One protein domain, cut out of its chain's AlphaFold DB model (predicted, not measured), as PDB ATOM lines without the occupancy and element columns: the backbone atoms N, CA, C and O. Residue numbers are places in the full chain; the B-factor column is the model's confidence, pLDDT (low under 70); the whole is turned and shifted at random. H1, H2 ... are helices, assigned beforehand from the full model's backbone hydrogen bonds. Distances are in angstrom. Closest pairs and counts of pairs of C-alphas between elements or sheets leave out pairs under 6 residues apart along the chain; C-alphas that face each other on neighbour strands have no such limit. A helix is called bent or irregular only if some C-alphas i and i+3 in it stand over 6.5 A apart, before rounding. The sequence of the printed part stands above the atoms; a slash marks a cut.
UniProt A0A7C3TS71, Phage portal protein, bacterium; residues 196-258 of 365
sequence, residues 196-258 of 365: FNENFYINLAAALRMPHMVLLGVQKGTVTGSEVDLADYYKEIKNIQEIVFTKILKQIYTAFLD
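This is residues 196 to 258 of the 365 residues of the protein "Phage portal protein" of bacterium (UniProt A0A7C3TS71). One long, kinked helix, H3, makes the length of this domain, and at its first part the short H2 packs between it and H1, which is set off from H3. The far part of H3 sticks out as an arm: residues 242 to 248 and residues 250 to 258, of which 250 to 257 belong to H3, stand free. The printed part has 63 residues with three named helices, H1, H2 and H3 in that order along the chain, and no named strand; the class is all helix. The whole is extended, with a radius of gyration of the C-alphas of 16.8 A, and the C-alphas span 55 by 25 by 13 A.

Begin with H3, residues 223 to 257, the longest helix, which has a kink of 34 degrees near residue 247. Look next at H2, residues 212 to 216: H3 touches it with residues 226 to 230 alone, and the closest C-alphas are those of Met 213 and Ser 226, 6.8 A apart. From H2 move on to H1, residues 196 to 207, which touches H2 with residues 201 to 206 alone; the closest C-alphas, those of Ala 205 and His 212, are 5.3 A apart. H1 and H3 are apart. Along the backbone, the O i to N i+4 pair of H2 is within hydrogen-bond range, as are 7 of 8 such pairs in H1 and 28 of 31 in H3.

Find C-alpha 223 at (-29.544, -98.617, 18.179); from there H3 runs 46.3 A to C-alpha 257 at (-54.833, -83.189, -17.360). H3 is neither bent nor irregular, but only just: C-alphas 242 and 245 are 6.1 A apart. H2, from His 212 to Leu 216, measures 6.3 A from first to last C-alpha. Find C-alpha 196 at (-47.368, -95.935, 35.559), where H1 begins; it runs 17.9 A to C-alpha 207. H1 too is neither bent nor irregular, but only just: C-alphas 196 and 199 are 6.3 A apart.

The two C-alphas farthest apart are those of Phe 196 and Asp 258, the first and last printed residues, 56.7 A from each other. Without the stretches that stand free, the body of 47 residues spans 42 by 24 by 12 A. The printed part has no cut. The link from H1 to H2 is tight, with 4 residues, and the link from H2 to H3 is short, with 6. The mean pLDDT of the printed part is 84.1; look for low confidence, under 70, at residues 218 to 226, of which 223 to 226 belong to H3.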
ATOM      1  N   PHE A 196     -45.965 -96.157  35.903       76.75
ATOM      2  CA  PHE A 196     -47.368 -95.935  35.559       76.75
ATOM      3  C   PHE A 196     -47.509 -95.191  34.225       76.75
ATOM      4  O   PHE A 196     -48.500 -95.377  33.525       76.75
ATOM      5  N   ASN A 197     -46.501 -94.396  33.849       81.69
ATOM      6  CA  ASN A 197     -46.499 -93.598  32.627       81.69
ATOM      7  C   ASN A 197     -46.204 -94.406  31.360       81.69
ATOM      8  O   ASN A 197     -46.745 -94.096  30.301       81.69
ATOM      9  N   GLU A 198     -45.401 -95.461  31.464       85.06
ATOM     10  CA  GLU A 198     -44.977 -96.273  30.317       85.06
ATOM     11  C   GLU A 198     -46.160 -96.915  29.572       85.06
ATOM     12  O   GLU A 198     -46.263 -96.809  28.350       85.06
ATOM     13  N   ASN A 199     -47.129 -97.474  30.305       85.44
ATOM     14  CA  ASN A 199     -48.332 -98.057  29.705       85.44
ATOM     15  C   ASN A 199     -49.176 -97.030  28.932       85.44
ATOM     16  O   ASN A 199     -49.853 -97.397  27.971       85.44
ATOM     17  N   PHE A 200     -49.164 -95.751  29.321       88.50
ATOM     18  CA  PHE A 200     -49.862 -94.717  28.554       88.50
ATOM     19  C   PHE A 200     -49.166 -94.476  27.217       88.50
ATOM     20  O   PHE A 200     -49.821 -94.492  26.180       88.50
ATOM     21  N   TYR A 201     -47.838 -94.347  27.208       88.06
ATOM     22  CA  TYR A 201     -47.088 -94.126  25.971       88.06
ATOM     23  C   TYR A 201     -47.179 -95.303  24.998       88.06
ATOM     24  O   TYR A 201     -47.344 -95.075  23.803       88.06
ATOM     25  N   ILE A 202     -47.166 -96.544  25.491       89.19
ATOM     26  CA  ILE A 202     -47.372 -97.737  24.655       89.19
ATOM     27  C   ILE A 202     -48.759 -97.715  23.998       89.19
ATOM     28  O   ILE A 202     -48.884 -97.946  22.797       89.19
ATOM     29  N   ASN A 203     -49.805 -97.401  24.763       90.25
ATOM     30  CA  ASN A 203     -51.168 -97.344  24.234       90.25
ATOM     31  C   ASN A 203     -51.365 -96.189  23.242       90.25
ATOM     32  O   ASN A 203     -52.069 -96.353  22.247       90.25
ATOM     33  N   LEU A 204     -50.726 -95.037  23.472       89.38
ATOM     34  CA  LEU A 204     -50.725 -93.921  22.522       89.38
ATOM     35  C   LEU A 204     -49.990 -94.280  21.229       89.38
ATOM     36  O   LEU A 204     -50.500 -94.012  20.144       89.38
ATOM     37  N   ALA A 205     -48.829 -94.927  21.336       89.88
ATOM     38  CA  ALA A 205     -48.073 -95.427  20.194       89.88
ATOM     39  C   ALA A 205     -48.915 -96.412  19.360       89.88
ATOM     40  O   ALA A 205     -49.017 -96.269  18.143       89.88
ATOM     41  N   ALA A 206     -49.619 -97.334  20.027       89.00
ATOM     42  CA  ALA A 206     -50.542 -98.262  19.379       89.00
ATOM     43  C   ALA A 206     -51.709 -97.546  18.674       89.00
ATOM     44  O   ALA A 206     -52.021 -97.874  17.531       89.00
ATOM     45  N   ALA A 207     -52.323 -96.542  19.312       87.88
ATOM     46  CA  ALA A 207     -53.412 -95.765  18.713       87.88
ATOM     47  C   ALA A 207     -52.963 -94.978  17.468       87.88
ATOM     48  O   ALA A 207     -53.726 -94.840  16.516       87.88
ATOM     49  N   LEU A 208     -51.714 -94.502  17.456       86.88
ATOM     50  CA  LEU A 208     -51.107 -93.794  16.326       86.88
ATOM     51  C   LEU A 208     -50.492 -94.726  15.270       86.88
ATOM     52  O   LEU A 208     -49.968 -94.227  14.276       86.88
ATOM     53  N   ARG A 209     -50.518 -96.050  15.491       86.56
ATOM     54  CA  ARG A 209     -49.808 -97.056  14.678       86.56
ATOM     55  C   ARG A 209     -48.342 -96.687  14.429       86.56
ATOM     56  O   ARG A 209     -47.803 -96.815  13.336       86.56
ATOM     57  N   MET A 210     -47.698 -96.206  15.482       87.75
ATOM     58  CA  MET A 210     -46.304 -95.796  15.478       87.75
ATOM     59  C   MET A 210     -45.540 -96.662  16.479       87.75
ATOM     60  O   MET A 210     -46.047 -96.889  17.579       87.75
ATOM     61  N   PRO A 211     -44.321 -97.132  16.167       87.12
ATOM     62  CA  PRO A 211     -43.502 -97.807  17.162       87.12
ATOM     63  C   PRO A 211     -43.213 -96.888  18.351       87.12
ATOM     64  O   PRO A 211     -42.928 -95.698  18.193       87.12
ATOM     65  N   HIS A 212     -43.235 -97.454  19.556       85.88
ATOM     66  CA  HIS A 212     -43.009 -96.712  20.800       85.88
ATOM     67  C   HIS A 212     -41.683 -95.930  20.791       85.88
ATOM     68  O   HIS A 212     -41.624 -94.796  21.268       85.88
ATOM     69  N   MET A 213     -40.638 -96.503  20.185       83.50
ATOM     70  CA  MET A 213     -39.321 -95.872  20.058       83.50
ATOM     71  C   MET A 213     -39.318 -94.657  19.123       83.50
ATOM     72  O   MET A 213     -38.556 -93.721  19.347       83.50
ATOM     73  N   VAL A 214     -40.179 -94.638  18.103       84.00
ATOM     74  CA  VAL A 214     -40.340 -93.478  17.213       84.00
ATOM     75  C   VAL A 214     -41.087 -92.358  17.942       84.00
ATOM     76  O   VAL A 214     -40.710 -91.195  17.820       84.00
ATOM     77  N   LEU A 215     -42.087 -92.706  18.761       84.88
ATOM     78  CA  LEU A 215     -42.873 -91.734  19.526       84.88
ATOM     79  C   LEU A 215     -42.055 -91.028  20.623       84.88
ATOM     80  O   LEU A 215     -42.157 -89.813  20.773       84.88
ATOM     81  N   LEU A 216     -41.272 -91.777  21.408       83.62
ATOM     82  CA  LEU A 216     -40.479 -91.223  22.518       83.62
ATOM     83  C   LEU A 216     -39.049 -90.821  22.129       83.62
ATOM     84  O   LEU A 216     -38.371 -90.140  22.901       83.62
ATOM     85  N   GLY A 217     -38.592 -91.232  20.947       76.19
ATOM     86  CA  GLY A 217     -37.203 -91.121  20.520       76.19
ATOM     87  C   GLY A 217     -36.333 -92.283  21.014       76.19
ATOM     88  O   GLY A 217     -36.611 -92.941  22.020       76.19
ATOM     89  N   VAL A 218     -35.243 -92.536  20.288       69.06
ATOM     90  CA  VAL A 218     -34.321 -93.638  20.585       69.06
ATOM     91  C   VAL A 218     -33.535 -93.333  21.862       69.06
ATOM     92  O   VAL A 218     -32.811 -92.337  21.948       69.06
ATOM     93  N   GLN A 219     -33.645 -94.206  22.863       62.84
ATOM     94  CA  GLN A 219     -32.822 -94.126  24.068       62.84
ATOM     95  C   GLN A 219     -31.375 -94.544  23.756       62.84
ATOM     96  O   GLN A 219     -31.113 -95.486  23.005       62.84
ATOM     97  N   LYS A 220     -30.406 -93.828  24.339       50.78
ATOM     98  CA  LYS A 220     -28.971 -94.038  24.100       50.78
ATOM     99  C   LYS A 220     -28.565 -95.476  24.466       50.78
ATOM    100  O   LYS A 220     -28.548 -95.816  25.643       50.78
ATOM    101  N   GLY A 221     -28.189 -96.282  23.467       57.78
ATOM    102  CA  GLY A 221     -27.701 -97.661  23.644       57.78
ATOM    103  C   GLY A 221     -28.526 -98.760  22.960       57.78
ATOM    104  O   GLY A 221     -28.066 -99.895  22.920       57.78
ATOM    105  N   THR A 222     -29.685 -98.436  22.376       60.28
ATOM    106  CA  THR A 222     -30.627 -99.421  21.790       60.28
ATOM    107  C   THR A 222     -30.718 -99.327  20.257       60.28
ATOM    108  O   THR A 222     -31.787 -99.469  19.673       60.28
ATOM    109  N   VAL A 223     -29.590 -99.049  19.594       59.62
ATOM    110  CA  VAL A 223     -29.544 -98.617  18.179       59.62
ATOM    111  C   VAL A 223     -30.009 -99.705  17.198       59.62
ATOM    112  O   VAL A 223     -30.775 -99.424  16.282       59.62
ATOM    113  N   THR A 224     -29.645-100.967  17.420       59.97
ATOM    114  CA  THR A 224     -29.987-102.056  16.485       59.97
ATOM    115  C   THR A 224     -31.464-102.452  16.522       59.97
ATOM    116  O   THR A 224     -32.031-102.804  15.494       59.97
ATOM    117  N   GLY A 225     -32.122-102.360  17.683       60.22
ATOM    118  CA  GLY A 225     -33.574-102.557  17.776       60.22
ATOM    119  C   GLY A 225     -34.354-101.424  17.103       60.22
ATOM    120  O   GLY A 225     -35.409-101.663  16.526       60.22
ATOM    121  N   SER A 226     -33.820-100.197  17.138       67.62
ATOM    122  CA  SER A 226     -34.486 -99.042  16.530       67.62
ATOM    123  C   SER A 226     -34.495 -99.059  15.003       67.62
ATOM    124  O   SER A 226     -35.418 -98.507  14.419       67.62
ATOM    125  N   GLU A 227     -33.531 -99.709  14.346       72.94
ATOM    126  CA  GLU A 227     -33.502 -99.809  12.879       72.94
ATOM    127  C   GLU A 227     -34.660-100.647  12.329       72.94
ATOM    128  O   GLU A 227     -35.288-100.250  11.350       72.94
ATOM    129  N   VAL A 228     -34.983-101.768  12.984       77.94
ATOM    130  CA  VAL A 228     -36.103-102.637  12.582       77.94
ATOM    131  C   VAL A 228     -37.436-101.911  12.764       77.94
ATOM    132  O   VAL A 228     -38.230-101.847  11.828       77.94
ATOM    133  N   ASP A 229     -37.645-101.286  13.925       79.31
ATOM    134  CA  ASP A 229     -38.854-100.505  14.203       79.31
ATOM    135  C   ASP A 229     -39.017 -99.325  13.229       79.31
ATOM    136  O   ASP A 229     -40.125 -99.037  12.774       79.31
ATOM    137  N   LEU A 230     -37.921 -98.642  12.880       81.25
ATOM    138  CA  LEU A 230     -37.938 -97.575  11.879       81.25
ATOM    139  C   LEU A 230     -38.296 -98.119  10.494       81.25
ATOM    140  O   LEU A 230     -39.146 -97.536   9.823       81.25
ATOM    141  N   ALA A 231     -37.694 -99.234  10.077       81.38
ATOM    142  CA  ALA A 231     -37.988 -99.858   8.793       81.38
ATOM    143  C   ALA A 231     -39.471-100.247   8.677       81.38
ATOM    144  O   ALA A 231     -40.112 -99.928   7.671       81.38
ATOM    145  N   ASP A 232     -40.042-100.857   9.719       82.06
ATOM    146  CA  ASP A 232     -41.462-101.217   9.762       82.06
ATOM    147  C   ASP A 232     -42.369 -99.979   9.719       82.06
ATOM    148  O   ASP A 232     -43.349 -99.945   8.967       82.06
ATOM    149  N   TYR A 233     -42.015 -98.921  10.454       86.62
ATOM    150  CA  TYR A 233     -42.753 -97.658  10.424       86.62
ATOM    151  C   TYR A 233     -42.742 -97.008   9.035       86.62
ATOM    152  O   TYR A 233     -43.790 -96.619   8.513       86.62
ATOM    153  N   TYR A 234     -41.577 -96.929   8.390       86.25
ATOM    154  CA  TYR A 234     -41.466 -96.366   7.045       86.25
ATOM    155  C   TYR A 234     -42.156 -97.225   5.986       86.25
ATOM    156  O   TYR A 234     -42.712 -96.674   5.032       86.25
ATOM    157  N   LYS A 235     -42.197 -98.551   6.162       86.06
ATOM    158  CA  LYS A 235     -42.988 -99.443   5.309       86.06
ATOM    159  C   LYS A 235     -44.481 -99.147   5.425       86.06
ATOM    160  O   LYS A 235     -45.178 -99.112   4.412       86.06
ATOM    161  N   GLU A 236     -44.980 -98.883   6.631       86.56
ATOM    162  CA  GLU A 236     -46.368 -98.455   6.813       86.56
ATOM    163  C   GLU A 236     -46.644 -97.107   6.125       86.56
ATOM    164  O   GLU A 236     -47.636 -96.986   5.403       86.56
ATOM    165  N   ILE A 237     -45.745 -96.123   6.254       88.81
ATOM    166  CA  ILE A 237     -45.874 -94.839   5.542       88.81
ATOM    167  C   ILE A 237     -45.884 -95.051   4.022       88.81
ATOM    168  O   ILE A 237     -46.734 -94.476   3.340       88.81
ATOM    169  N   LYS A 238     -44.987 -95.889   3.485       88.31
ATOM    170  CA  LYS A 238     -44.946 -96.232   2.055       88.31
ATOM    171  C   LYS A 238     -46.277 -96.833   1.596       88.31
ATOM    172  O   LYS A 238     -46.845 -96.373   0.612       88.31
ATOM    173  N   ASN A 239     -46.844 -97.769   2.358       88.56
ATOM    174  CA  ASN A 239     -48.158 -98.341   2.052       88.56
ATOM    175  C   ASN A 239     -49.267 -97.275   2.028       88.56
ATOM    176  O   ASN A 239     -50.142 -97.313   1.163       88.56
ATOM    177  N   ILE A 240     -49.244 -96.305   2.950       90.44
ATOM    178  CA  ILE A 240     -50.203 -95.189   2.955       90.44
ATOM    179  C   ILE A 240     -50.017 -94.309   1.708       90.44
ATOM    180  O   ILE A 240     -51.008 -93.929   1.076       90.44
ATOM    181  N   GLN A 241     -48.773 -94.007   1.321       90.88
ATOM    182  CA  GLN A 241     -48.474 -93.268   0.090       90.88
ATOM    183  C   GLN A 241     -49.030 -93.989  -1.141       90.88
ATOM    184  O   GLN A 241     -49.777 -93.398  -1.922       90.88
ATOM    185  N   GLU A 242     -48.740 -95.281  -1.268       90.88
ATOM    186  CA  GLU A 242     -49.131 -96.084  -2.423       90.88
ATOM    187  C   GLU A 242     -50.641 -96.315  -2.507       90.88
ATOM    188  O   GLU A 242     -51.223 -96.167  -3.579       90.88
ATOM    189  N   ILE A 243     -51.300 -96.647  -1.394       90.75
ATOM    190  CA  ILE A 243     -52.715 -97.041  -1.395       90.75
ATOM    191  C   ILE A 243     -53.639 -95.825  -1.344       90.75
ATOM    192  O   ILE A 243     -54.683 -95.826  -2.006       90.75
ATOM    193  N   VAL A 244     -53.297 -94.810  -0.544       92.88
ATOM    194  CA  VAL A 244     -54.174 -93.659  -0.297       92.88
ATOM    195  C   VAL A 244     -53.772 -92.470  -1.156       92.88
ATOM    196  O   VAL A 244     -54.575 -92.005  -1.969       92.88
ATOM    197  N   PHE A 245     -52.532 -91.991  -1.032       94.75
ATOM    198  CA  PHE A 245     -52.127 -90.763  -1.720       94.75
ATOM    199  C   PHE A 245     -52.020 -90.930  -3.231       94.75
ATOM    200  O   PHE A 245     -52.380 -89.999  -3.945       94.75
ATOM    201  N   THR A 246     -51.634 -92.101  -3.742       95.19
ATOM    202  CA  THR A 246     -51.695 -92.371  -5.187       95.19
ATOM    203  C   THR A 246     -53.107 -92.190  -5.728       95.19
ATOM    204  O   THR A 246     -53.277 -91.566  -6.767       95.19
ATOM    205  N   LYS A 247     -54.141 -92.690  -5.034       94.31
ATOM    206  CA  LYS A 247     -55.537 -92.543  -5.484       94.31
ATOM    207  C   LYS A 247     -55.974 -91.083  -5.480       94.31
ATOM    208  O   LYS A 247     -56.599 -90.638  -6.437       94.31
ATOM    209  N   ILE A 248     -55.617 -90.348  -4.428       96.56
ATOM    210  CA  ILE A 248     -55.912 -88.916  -4.298       96.56
ATOM    211  C   ILE A 248     -55.233 -88.131  -5.420       96.56
ATOM    212  O   ILE A 248     -55.893 -87.406  -6.156       96.56
ATOM    213  N   LEU A 249     -53.922 -88.307  -5.593       96.56
ATOM    214  CA  LEU A 249     -53.161 -87.620  -6.629       96.56
ATOM    215  C   LEU A 249     -53.626 -88.009  -8.032       96.56
ATOM    216  O   LEU A 249     -53.722 -87.130  -8.882       96.56
ATOM    217  N   LYS A 250     -53.974 -89.283  -8.273       94.75
ATOM    218  CA  LYS A 250     -54.570 -89.705  -9.546       94.75
ATOM    219  C   LYS A 250     -55.859 -88.928  -9.815       94.75
ATOM    220  O   LYS A 250     -55.968 -88.334 -10.873       94.75
ATOM    221  N   GLN A 251     -56.776 -88.817  -8.851       94.50
ATOM    222  CA  GLN A 251     -57.996 -88.013  -9.031       94.50
ATOM    223  C   GLN A 251     -57.697 -86.539  -9.348       94.50
ATOM    224  O   GLN A 251     -58.286 -85.989 -10.275       94.50
ATOM    225  N   ILE A 252     -56.756 -85.916  -8.630       96.44
ATOM    226  CA  ILE A 252     -56.364 -84.513  -8.856       96.44
ATOM    227  C   ILE A 252     -55.768 -84.328 -10.255       96.44
ATOM    228  O   ILE A 252     -56.186 -83.444 -10.998       96.44
ATOM    229  N   TYR A 253     -54.791 -85.152 -10.628       95.69
ATOM    230  CA  TYR A 253     -54.086 -85.004 -11.897       95.69
ATOM    231  C   TYR A 253     -54.940 -85.420 -13.092       95.69
ATOM    232  O   TYR A 253     -54.875 -84.761 -14.119       95.69
ATOM    233  N   THR A 254     -55.801 -86.429 -12.959       93.50
ATOM    234  CA  THR A 254     -56.804 -86.768 -13.977       93.50
ATOM    235  C   THR A 254     -57.782 -85.611 -14.194       93.50
ATOM    236  O   THR A 254     -58.085 -85.271 -15.337       93.50
ATOM    237  N   ALA A 255     -58.226 -84.951 -13.118       93.50
ATOM    238  CA  ALA A 255     -59.049 -83.749 -13.221       93.50
ATOM    239  C   ALA A 255     -58.297 -82.562 -13.848       93.50
ATOM    240  O   ALA A 255     -58.911 -81.746 -14.529       93.50
ATOM    241  N   PHE A 256     -56.982 -82.462 -13.648       95.38
ATOM    242  CA  PHE A 256     -56.150 -81.391 -14.203       95.38
ATOM    243  C   PHE A 256     -55.742 -81.609 -15.668       95.38
ATOM    244  O   PHE A 256     -55.716 -80.654 -16.436       95.38
ATOM    245  N   LEU A 257     -55.422 -82.845 -16.059       92.94
ATOM    246  CA  LEU A 257     -54.833 -83.189 -17.360       92.94
ATOM    247  C   LEU A 257     -55.840 -83.726 -18.386       92.94
ATOM    248  O   LEU A 257     -55.421 -84.106 -19.474       92.94
ATOM    249  N   ASP A 258     -57.129 -83.762 -18.044       88.81
ATOM    250  CA  ASP A 258     -58.206 -84.266 -18.908       88.81
ATOM    251  C   ASP A 258     -58.017 -85.739 -19.319       88.81
ATOM    252  O   ASP A 258     -57.861 -86.074 -20.489       88.81
TER     253      ASP A 258